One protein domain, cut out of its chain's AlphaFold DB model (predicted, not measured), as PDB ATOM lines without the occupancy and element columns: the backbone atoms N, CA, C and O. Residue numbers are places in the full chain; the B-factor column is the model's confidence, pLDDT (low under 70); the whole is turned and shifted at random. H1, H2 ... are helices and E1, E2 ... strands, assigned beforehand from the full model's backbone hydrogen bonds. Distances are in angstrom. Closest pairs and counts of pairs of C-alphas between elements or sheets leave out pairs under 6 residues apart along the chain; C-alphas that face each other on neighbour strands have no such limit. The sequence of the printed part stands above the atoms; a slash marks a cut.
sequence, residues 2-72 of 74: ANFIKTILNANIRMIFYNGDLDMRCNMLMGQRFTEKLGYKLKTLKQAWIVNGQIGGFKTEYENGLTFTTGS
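Overview. This is residues 2 to 72 of the 74 residues of the protein "Hypothetical protein" of Meloidogyne enterolobii (UniProt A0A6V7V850). A twisted four-stranded sheet, E1 E4 E3 E2, forms a wall with one helix, H2, lying over one face along E4, while the opposite face has no named helix over it. A second helix, H1, sits at the end of the sheet where E1 and E4 begin and only grazes it; the turn between E2 and E3 lies far from H1. The printed part has 71 residues, with two named helices and four named strands in the order H1 E1 H2 E2 E3 E4, and its class is mixed, helices and strands. The sheet is mixed too: E1 and E4 are parallel, and the other neighbour pairs are antiparallel. The whole is compact, with a radius of gyration of the C-alphas of 12.4 A and spans of 35 by 27 by 17 A.

Along the chain. H1 holds residues 2 to 10, 12.2 A long, and begins at C-alpha 2 at (-60.747, 191.108, -15.763). E1, residues 15 to 20, measures 16.8 A. H2 holds residues 28 to 36, 12.2 A, with C-alpha 28 at (-72.707, 179.384, -20.942). E2, residues 42 to 51, measures 23.4 A and bends by 65 degrees at residue 46. E3, residues 54 to 62, measures 23.8 A and bends by 50 degrees at residue 57. E4, residues 66 to 71, measures 16.6 A and ends at C-alpha 71 at (-69.622, 173.313, -27.040).

Arrangement. In the sheet, E1 and E2 are edge strands. E1 and E4 are parallel at 19 degrees, with N 69 and O 17 within hydrogen-bond range at 2.8 A. E4 and E3 form a hairpin, antiparallel at 158 degrees, with N 60 and O 68 at 2.8 A. E3 and E2 form another, at 161 degrees, with N 59 and O 47 at 2.8 A. E2, E3 and E4 make a meander, each strand the antiparallel neighbour of the one before. H2 is on the sheet at a height of 8.6 A, over E4, and runs along the strands, at 9 degrees to E4 on the local plane. Its closest C-alphas to E4 are Gln 32 and Phe 68, 6.6 A apart; to E1, Met 28 and Asn 19, 5.2 A. E1, H2 and E2 make a split strand-helix-strand unit, two strands running the same way with a helix between them in the chain and E4 and E3 between them in the sheet; its crossover is right-handed. H1 only grazes the sheet with residues 5 to 9; the closest C-alphas of H1 and E1 are Leu 9 and Met 15, 7.1 A apart. H1 and H2 are apart. In both helices every O i to N i+4 pair is within hydrogen-bond range.

Size, cuts and confidence. The two C-alphas farthest apart are those of Asn 3 and Gly 53, at 38.0 A. The printed part has no cut. The link from E1 to H2 is short, with 7 residues; the other links are tight. The mean pLDDT of the printed part is 95.4, and no printed residue is under 70.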
ATOM      1  N   ALA A   2     -60.689 190.408 -14.468       91.69
ATOM      2  CA  ALA A   2     -60.747 191.108 -15.763       91.69
ATOM      3  C   ALA A   2     -59.438 191.834 -16.149       91.69
ATOM      4  O   ALA A   2     -58.997 191.717 -17.285       91.69
ATOM      5  N   ASN A   3     -58.772 192.510 -15.203       94.69
ATOM      6  CA  ASN A   3     -57.504 193.206 -15.475       94.69
ATOM      7  C   ASN A   3     -56.391 192.262 -15.951       94.69
ATOM      8  O   ASN A   3     -55.655 192.613 -16.860       94.69
ATOM      9  N   PHE A   4     -56.308 191.054 -15.390       96.25
ATOM     10  CA  PHE A   4     -55.311 190.063 -15.800       96.25
ATOM     11  C   PHE A   4     -55.550 189.580 -17.236       96.25
ATOM     12  O   PHE A   4     -54.623 189.526 -18.036       96.25
ATOM     13  N   ILE A   5     -56.811 189.319 -17.591       96.31
ATOM     14  CA  ILE A   5     -57.201 188.955 -18.960       96.31
ATOM     15  C   ILE A   5     -56.864 190.086 -19.936       96.31
ATOM     16  O   ILE A   5     -56.296 189.833 -20.995       96.31
ATOM     17  N   LYS A   6     -57.147 191.340 -19.563       96.00
ATOM     18  CA  LYS A   6     -56.787 192.503 -20.383       96.00
ATOM     19  C   LYS A   6     -55.276 192.600 -20.601       96.00
ATOM     20  O   LYS A   6     -54.863 192.879 -21.719       96.00
ATOM     21  N   THR A   7     -54.456 192.317 -19.586       97.44
ATOM     22  CA  THR A   7     -52.990 192.272 -19.735       97.44
ATOM     23  C   THR A   7     -52.552 191.231 -20.766       97.44
ATOM     24  O   THR A   7     -51.732 191.545 -21.623       97.44
ATOM     25  N   ILE A   8     -53.121 190.021 -20.730       97.56
ATOM     26  CA  ILE A   8     -52.801 188.947 -21.686       97.56
ATOM     27  C   ILE A   8     -53.195 189.346 -23.114       97.56
ATOM     28  O   ILE A   8     -52.381 189.252 -24.032       97.56
ATOM     29  N   LEU A   9     -54.419 189.845 -23.298       96.62
ATOM     30  CA  LEU A   9     -54.917 190.270 -24.610       96.62
ATOM     31  C   LEU A   9     -54.116 191.456 -25.170       96.62
ATOM     32  O   LEU A   9     -53.817 191.491 -26.360       96.62
ATOM     33  N   ASN A  10     -53.704 192.400 -24.319       95.94
ATOM     34  CA  ASN A  10     -52.854 193.528 -24.715       95.94
ATOM     35  C   ASN A  10     -51.423 193.099 -25.076       95.94
ATOM     36  O   ASN A  10     -50.753 193.794 -25.834       95.94
ATOM     37  N   ALA A  11     -50.963 191.946 -24.581       97.25
ATOM     38  CA  ALA A  11     -49.720 191.314 -25.015       97.25
ATOM     39  C   ALA A  11     -49.874 190.537 -26.343       97.25
ATOM     40  O   ALA A  11     -48.981 189.779 -26.713       97.25
ATOM     41  N   ASN A  12     -50.995 190.708 -27.061       96.19
ATOM     42  CA  ASN A  12     -51.345 190.006 -28.301       96.19
ATOM     43  C   ASN A  12     -51.419 188.476 -28.165       96.19
ATOM     44  O   ASN A  12     -51.306 187.742 -29.151       96.19
ATOM     45  N   ILE A  13     -51.647 187.972 -26.950       97.94
ATOM     46  CA  ILE A  13     -51.880 186.551 -26.713       97.94
ATOM     47  C   ILE A  13     -53.369 186.272 -26.930       97.94
ATOM     48  O   ILE A  13     -54.230 186.854 -26.273       97.94
ATOM     49  N   ARG A  14     -53.674 185.355 -27.851       97.31
ATOM     50  CA  ARG A  14     -55.054 184.953 -28.154       97.31
ATOM     51  C   ARG A  14     -55.654 184.156 -26.999       97.31
ATOM     52  O   ARG A  14     -54.997 183.268 -26.458       97.31
ATOM     53  N   MET A  15     -56.915 184.428 -26.670       97.38
ATOM     54  CA  MET A  15     -57.639 183.736 -25.601       97.38
ATOM     55  C   MET A  15     -59.002 183.239 -26.072       97.38
ATOM     56  O   MET A  15     -59.712 183.923 -26.813       97.38
ATOM     57  N   ILE A  16     -59.384 182.063 -25.577       97.00
ATOM     58  CA  ILE A  16     -60.694 181.460 -25.807       97.00
ATOM     59  C   ILE A  16     -61.345 181.180 -24.452       97.00
ATOM     60  O   ILE A  16     -60.752 180.510 -23.607       97.00
ATOM     61  N   PHE A  17     -62.572 181.660 -24.267       96.62
ATOM     62  CA  PHE A  17     -63.476 181.161 -23.234       96.62
ATOM     63  C   PHE A  17     -64.393 180.114 -23.855       96.62
ATOM     64  O   PHE A  17     -65.088 180.408 -24.825       96.62
ATOM     65  N   TYR A  18     -64.379 178.904 -23.301       96.00
ATOM     66  CA  TYR A  18     -65.202 177.785 -23.747       96.00
ATOM     67  C   TYR A  18     -66.116 177.328 -22.609       96.00
ATOM     68  O   TYR A  18     -65.643 177.084 -21.498       96.00
ATOM     69  N   ASN A  19     -67.406 177.167 -22.902       95.69
ATOM     70  CA  ASN A  19     -68.388 176.611 -21.976       95.69
ATOM     71  C   ASN A  19     -69.200 175.510 -22.666       95.69
ATOM     72  O   ASN A  19     -69.648 175.687 -23.800       95.69
ATOM     73  N   GLY A  20     -69.434 174.398 -21.969       94.88
ATOM     74  CA  GLY A  20     -70.441 173.421 -22.390       94.88
ATOM     75  C   GLY A  20     -71.842 174.013 -22.237       94.88
ATOM     76  O   GLY A  20     -72.120 174.692 -21.247       94.88
ATOM     77  N   ASP A  21     -72.719 173.784 -23.210       91.50
ATOM     78  CA  ASP A  21     -74.087 174.318 -23.197       91.50
ATOM     79  C   ASP A  21     -75.005 173.639 -22.164       91.50
ATOM     80  O   ASP A  21     -75.930 174.280 -21.663       91.50
ATOM     81  N   LEU A  22     -74.707 172.394 -21.782       92.81
ATOM     82  CA  LEU A  22     -75.451 171.631 -20.771       92.81
ATOM     83  C   LEU A  22     -74.930 171.787 -19.329       92.81
ATOM     84  O   LEU A  22     -75.566 171.293 -18.397       92.81
ATOM     85  N   ASP A  23     -73.794 172.459 -19.103       92.94
ATOM     86  CA  ASP A  23     -73.296 172.680 -17.738       92.94
ATOM     87  C   ASP A  23     -74.131 173.745 -17.011       92.94
ATOM     88  O   ASP A  23     -74.225 174.897 -17.433       92.94
ATOM     89  N   MET A  24     -74.707 173.371 -15.868       93.88
ATOM     90  CA  MET A  24     -75.486 174.277 -15.024       93.88
ATOM     91  C   MET A  24     -74.665 174.951 -13.917       93.88
ATOM     92  O   MET A  24     -75.133 175.944 -13.355       93.88
ATOM     93  N   ARG A  25     -73.454 174.471 -13.592       94.31
ATOM     94  CA  ARG A  25     -72.602 175.078 -12.551       94.31
ATOM     95  C   ARG A  25     -71.856 176.300 -13.075       94.31
ATOM     96  O   ARG A  25     -71.920 177.364 -12.461       94.31
ATOM     97  N   CYS A  26     -71.196 176.174 -14.223       92.56
ATOM     98  CA  CYS A  26     -70.500 177.262 -14.908       92.56
ATOM     99  C   CYS A  26     -71.127 177.489 -16.284       92.56
ATOM    100  O   CYS A  26     -70.498 177.325 -17.331       92.56
ATOM    101  N   ASN A  27     -72.402 177.872 -16.257       94.50
ATOM    102  CA  ASN A  27     -73.215 177.921 -17.461       94.50
ATOM    103  C   ASN A  27     -72.698 178.904 -18.521       94.50
ATOM    104  O   ASN A  27     -72.044 179.916 -18.247       94.50
ATOM    105  N   MET A  28     -73.065 178.605 -19.763       95.12
ATOM    106  CA  MET A  28     -72.707 179.384 -20.942       95.12
ATOM    107  C   MET A  28     -73.109 180.862 -20.835       95.12
ATOM    108  O   MET A  28     -72.359 181.732 -21.275       95.12
ATOM    109  N   LEU A  29     -74.265 181.173 -20.242       95.31
ATOM    110  CA  LEU A  29     -74.724 182.558 -20.096       95.31
ATOM    111  C   LEU A  29     -73.770 183.368 -19.216       95.31
ATOM    112  O   LEU A  29     -73.450 184.507 -19.552       95.31
ATOM    113  N   MET A  30     -73.268 182.784 -18.126       96.12
ATOM    114  CA  MET A  30     -72.274 183.419 -17.265       96.12
ATOM    115  C   MET A  30     -70.992 183.728 -18.044       96.12
ATOM    116  O   MET A  30     -70.530 184.871 -18.020       96.12
ATOM    117  N   GLY A  31     -70.453 182.744 -18.775       95.25
ATOM    118  CA  GLY A  31     -69.252 182.918 -19.598       95.25
ATOM    119  C   GLY A  31     -69.433 183.970 -20.696       95.25
ATOM    120  O   GLY A  31     -68.576 184.842 -20.880       95.25
ATOM    121  N   GLN A  32     -70.590 183.964 -21.364       95.81
ATOM    122  CA  GLN A  32     -70.912 184.932 -22.410       95.81
ATOM    123  C   GLN A  32     -70.972 186.355 -21.840       95.81
ATOM    124  O   GLN A  32     -70.290 187.253 -22.332       95.81
ATOM    125  N   ARG A  33     -71.733 186.562 -20.757       96.19
ATOM    126  CA  ARG A  33     -71.883 187.882 -20.122       96.19
ATOM    127  C   ARG A  33     -70.579 188.389 -19.526       96.19
ATOM    128  O   ARG A  33     -70.326 189.590 -19.556       96.19
ATOM    129  N   PHE A  34     -69.750 187.498 -18.991       96.06
ATOM    130  CA  PHE A  34     -68.414 187.860 -18.535       96.06
ATOM    131  C   PHE A  34     -67.546 188.365 -19.693       96.06
ATOM    132  O   PHE A  34     -66.940 189.429 -19.576       96.06
ATOM    133  N   THR A  35     -67.537 187.645 -20.818       96.00
ATOM    134  CA  THR A  35     -66.746 188.020 -21.997       96.00
ATOM    135  C   THR A  35     -67.218 189.351 -22.590       96.00
ATOM    136  O   THR A  35     -66.398 190.228 -22.850       96.00
ATOM    137  N   GLU A  36     -68.534 189.559 -22.712       95.12
ATOM    138  CA  GLU A  36     -69.125 190.827 -23.170       95.12
ATOM    139  C   GLU A  36     -68.703 192.015 -22.283       95.12
ATOM    140  O   GLU A  36     -68.353 193.083 -22.787       95.12
ATOM    141  N   LYS A  37     -68.658 191.824 -20.957       96.75
ATOM    142  CA  LYS A  37     -68.247 192.860 -19.992       96.75
ATOM    143  C   LYS A  37     -66.769 193.255 -20.084       96.75
ATOM    144  O   LYS A  37     -66.388 194.265 -19.492       96.75
ATOM    145  N   LEU A  38     -65.927 192.512 -20.808       95.94
ATOM    146  CA  LEU A  38     -64.540 192.929 -21.051       95.94
ATOM    147  C   LEU A  38     -64.458 194.174 -21.951       95.94
ATOM    148  O   LEU A  38     -63.477 194.917 -21.844       95.94
ATOM    149  N   GLY A  39     -65.505 194.445 -22.744       95.69
ATOM    150  CA  GLY A  39     -65.682 195.695 -23.487       95.69
ATOM    151  C   GLY A  39     -64.951 195.763 -24.830       95.69
ATOM    152  O   GLY A  39     -64.782 196.853 -25.370       95.69
ATOM    153  N   TYR A  40     -64.505 194.627 -25.366       96.38
ATOM    154  CA  TYR A  40     -63.930 194.557 -26.711       96.38
ATOM    155  C   TYR A  40     -65.032 194.613 -27.773       96.38
ATOM    156  O   TYR A  40     -66.134 194.102 -27.565       96.38
ATOM    157  N   LYS A  41     -64.744 195.228 -28.924       97.00
ATOM    158  CA  LYS A  41     -65.691 195.275 -30.046       97.00
ATOM    159  C   LYS A  41     -65.837 193.894 -30.679       97.00
ATOM    160  O   LYS A  41     -64.903 193.095 -30.660       97.00
ATOM    161  N   LEU A  42     -67.007 193.620 -31.252       96.75
ATOM    162  CA  LEU A  42     -67.237 192.404 -32.028       96.75
ATOM    163  C   LEU A  42     -66.438 192.466 -33.329       96.75
ATOM    164  O   LEU A  42     -66.561 193.425 -34.087       96.75
ATOM    165  N   LYS A  43     -65.659 191.418 -33.593       96.62
ATOM    166  CA  LYS A  43     -64.980 191.217 -34.875       96.62
ATOM    167  C   LYS A  43     -65.913 190.535 -35.872       96.62
ATOM    168  O   LYS A  43     -65.988 190.936 -37.029       96.62
ATOM    169  N   THR A  44     -66.632 189.515 -35.416       93.94
ATOM    170  CA  THR A  44     -67.663 188.814 -36.187       93.94
ATOM    171  C   THR A  44     -68.883 188.563 -35.316       93.94
ATOM    172  O   THR A  44     -68.792 188.394 -34.097       93.94
ATOM    173  N   LEU A  45     -70.053 188.555 -35.953       91.56
ATOM    174  CA  LEU A  45     -71.289 188.142 -35.296       91.56
ATOM    175  C   LEU A  45     -71.206 186.669 -34.884       91.56
ATOM    176  O   LEU A  45     -70.400 185.904 -35.416       91.56
ATOM    177  N   LYS A  46     -72.063 186.274 -33.939       94.50
ATOM    178  CA  LYS A  46     -72.154 184.894 -33.458       94.50
ATOM    179  C   LYS A  46     -72.390 183.938 -34.631       94.50
ATOM    180  O   LYS A  46     -73.367 184.084 -35.362       94.50
ATOM    181  N   GLN A  47     -71.515 182.953 -34.786       96.38
ATOM    182  CA  GLN A  47     -71.528 181.992 -35.889       96.38
ATOM    183  C   GLN A  47     -71.392 180.568 -35.361       96.38
ATOM    184  O   GLN A  47     -70.729 180.337 -34.350       96.38
ATOM    185  N   ALA A  48     -72.008 179.609 -36.049       96.00
ATOM    186  CA  ALA A  48     -71.781 178.197 -35.767       96.00
ATOM    187  C   ALA A  48     -70.357 177.793 -36.183       96.00
ATOM    188  O   ALA A  48     -69.839 178.274 -37.194       96.00
ATOM    189  N   TRP A  49     -69.731 176.899 -35.421       94.81
ATOM    190  CA  TRP A  49     -68.532 176.186 -35.855       94.81
ATOM    191  C   TRP A  49     -68.882 174.724 -36.135       94.81
ATOM    192  O   TRP A  49     -69.719 174.128 -35.454       94.81
ATOM    193  N   ILE A  50     -68.282 174.178 -37.193       94.81
ATOM    194  CA  ILE A  50     -68.659 172.887 -37.769       94.81
ATOM    195  C   ILE A  50     -67.511 171.897 -37.586       94.81
ATOM    196  O   ILE A  50     -66.368 172.208 -37.921       94.81
ATOM    197  N   VAL A  51     -67.829 170.699 -37.102       93.88
ATOM    198  CA  VAL A  51     -66.926 169.543 -37.062       93.88
ATOM    199  C   VAL A  51     -67.652 168.367 -37.700       93.88
ATOM    200  O   VAL A  51     -68.797 168.091 -37.365       93.88
ATOM    201  N   ASN A  52     -67.011 167.698 -38.662       94.38
ATOM    202  CA  ASN A  52     -67.574 166.542 -39.374       94.38
ATOM    203  C   ASN A  52     -68.983 166.779 -39.966       94.38
ATOM    204  O   ASN A  52     -69.828 165.891 -39.954       94.38
ATOM    205  N   GLY A  53     -69.254 167.989 -40.468       94.69
ATOM    206  CA  GLY A  53     -70.563 168.350 -41.033       94.69
ATOM    207  C   GLY A  53     -71.660 168.637 -40.000       94.69
ATOM    208  O   GLY A  53     -72.781 168.951 -40.391       94.69
ATOM    209  N   GLN A  54     -71.352 168.581 -38.701       94.12
ATOM    210  CA  GLN A  54     -72.281 168.884 -37.614       94.12
ATOM    211  C   GLN A  54     -71.903 170.177 -36.893       94.12
ATOM    212  O   GLN A  54     -70.735 170.567 -36.841       94.12
ATOM    213  N   ILE A  55     -72.905 170.850 -36.327       95.12
ATOM    214  CA  ILE A  55     -72.692 172.023 -35.478       95.12
ATOM    215  C   ILE A  55     -72.097 171.534 -34.161       95.12
ATOM    216  O   ILE A  55     -72.791 170.912 -33.366       95.12
ATOM    217  N   GLY A  56     -70.825 171.844 -33.926       94.00
ATOM    218  CA  GLY A  56     -70.190 171.567 -32.639       94.00
ATOM    219  C   GLY A  56     -70.470 172.652 -31.599       94.00
ATOM    220  O   GLY A  56     -70.260 172.445 -30.411       94.00
ATOM    221  N   GLY A  57     -70.979 173.808 -32.028       95.56
ATOM    222  CA  GLY A  57     -71.437 174.877 -31.152       95.56
ATOM    223  C   GLY A  57     -71.392 176.236 -31.836       95.56
ATOM    224  O   GLY A  57     -71.375 176.337 -33.064       95.56
ATOM    225  N   PHE A  58     -71.370 177.299 -31.036       95.81
ATOM    226  CA  PHE A  58     -71.340 178.674 -31.526       95.81
ATOM    227  C   PHE A  58     -70.112 179.409 -31.014       95.81
ATOM    228  O   PHE A  58     -69.627 179.151 -29.917       95.81
ATOM    229  N   LYS A  59     -69.605 180.354 -31.799       96.50
ATOM    230  CA  LYS A  59     -68.513 181.244 -31.417       96.50
ATOM    231  C   LYS A  59     -68.882 182.696 -31.684       96.50
ATOM    232  O   LYS A  59     -69.568 182.999 -32.656       96.50
ATOM    233  N   THR A  60     -68.387 183.577 -30.830       97.56
ATOM    234  CA  THR A  60     -68.435 185.029 -30.979       97.56
ATOM    235  C   THR A  60     -67.004 185.533 -30.871       97.56
ATOM    236  O   THR A  60     -66.348 185.308 -29.850       97.56
ATOM    237  N   GLU A  61     -66.503 186.182 -31.919       97.62
ATOM    238  CA  GLU A  61     -65.136 186.704 -31.939       97.62
ATOM    239  C   GLU A  61     -65.141 188.205 -31.663       97.62
ATOM    240  O   GLU A  61     -65.947 188.965 -32.209       97.62
ATOM    241  N   TYR A  62     -64.197 188.631 -30.838       97.56
ATOM    242  CA  TYR A  62     -63.967 190.019 -30.478       97.56
ATOM    243  C   TYR A  62     -62.621 190.484 -31.045       97.56
ATOM    244  O   TYR A  62     -61.768 189.687 -31.450       97.56
ATOM    245  N   GLU A  63     -62.419 191.795 -31.077       96.00
ATOM    246  CA  GLU A  63     -61.105 192.390 -31.320       96.00
ATOM    247  C   GLU A  63     -60.077 191.928 -30.260       96.00
ATOM    248  O   GLU A  63     -60.412 191.305 -29.251       96.00
ATOM    249  N   ASN A  64     -58.793 192.202 -30.508       94.50
ATOM    250  CA  ASN A  64     -57.664 191.837 -29.636       94.50
ATOM    251  C   ASN A  64     -57.482 190.325 -29.385       94.50
ATOM    252  O   ASN A  64     -56.826 189.927 -28.429       94.50
ATOM    253  N   GLY A  65     -58.020 189.467 -30.261       96.19
ATOM    254  CA  GLY A  65     -57.756 188.024 -30.222       96.19
ATOM    255  C   GLY A  65     -58.549 187.260 -29.161       96.19
ATOM    256  O   GLY A  65     -58.132 186.173 -28.758       96.19
ATOM    257  N   LEU A  66     -59.679 187.814 -28.720       97.62
ATOM    258  CA  LEU A  66     -60.591 187.191 -27.769       97.62
ATOM    259  C   LEU A  66     -61.727 186.458 -28.495       97.62
ATOM    260  O   LEU A  66     -62.342 186.981 -29.424       97.62
ATOM    261  N   THR A  67     -62.052 185.245 -28.061       97.81
ATOM    262  CA  THR A  67     -63.201 184.485 -28.572       97.81
ATOM    263  C   THR A  67     -63.975 183.852 -27.425       97.81
ATOM    264  O   THR A  67     -63.388 183.254 -26.526       97.81
ATOM    265  N   PHE A  68     -65.299 183.961 -27.467       97.25
ATOM    266  CA  PHE A  68     -66.189 183.158 -26.634       97.25
ATOM    267  C   PHE A  68     -66.795 182.053 -27.485       97.25
ATOM    268  O   PHE A  68     -67.253 182.321 -28.595       97.25
ATOM    269  N   THR A  69     -66.827 180.825 -26.984       97.12
ATOM    270  CA  THR A  69     -67.429 179.711 -27.703       97.12
ATOM    271  C   THR A  69     -68.158 178.742 -26.784       97.12
ATOM    272  O   THR A  69     -67.863 178.602 -25.599       97.12
ATOM    273  N   THR A  70     -69.155 178.091 -27.361       96.62
ATOM    274  CA  THR A  70     -69.984 177.080 -26.732       96.62
ATOM    275  C   THR A  70     -69.630 175.739 -27.353       96.62
ATOM    276  O   THR A  70     -69.376 175.678 -28.558       96.62
ATOM    277  N   GLY A  71     -69.629 174.685 -26.549       93.62
ATOM    278  CA  GLY A  71     -69.622 173.313 -27.040       93.62
ATOM    279  C   GLY A  71     -70.997 172.706 -26.879       93.62
ATOM    280  O   GLY A  71     -71.527 172.704 -25.770       93.62
ATOM    281  N   SER A  72     -71.549 172.221 -27.983       81.75
ATOM    282  CA  SER A  72     -72.738 171.391 -28.010       81.75
ATOM    283  C   SER A  72     -72.303 169.940 -28.100       81.75
ATOM    284  O   SER A  72     -71.511 169.574 -28.970       81.75
TER     285      SER A  72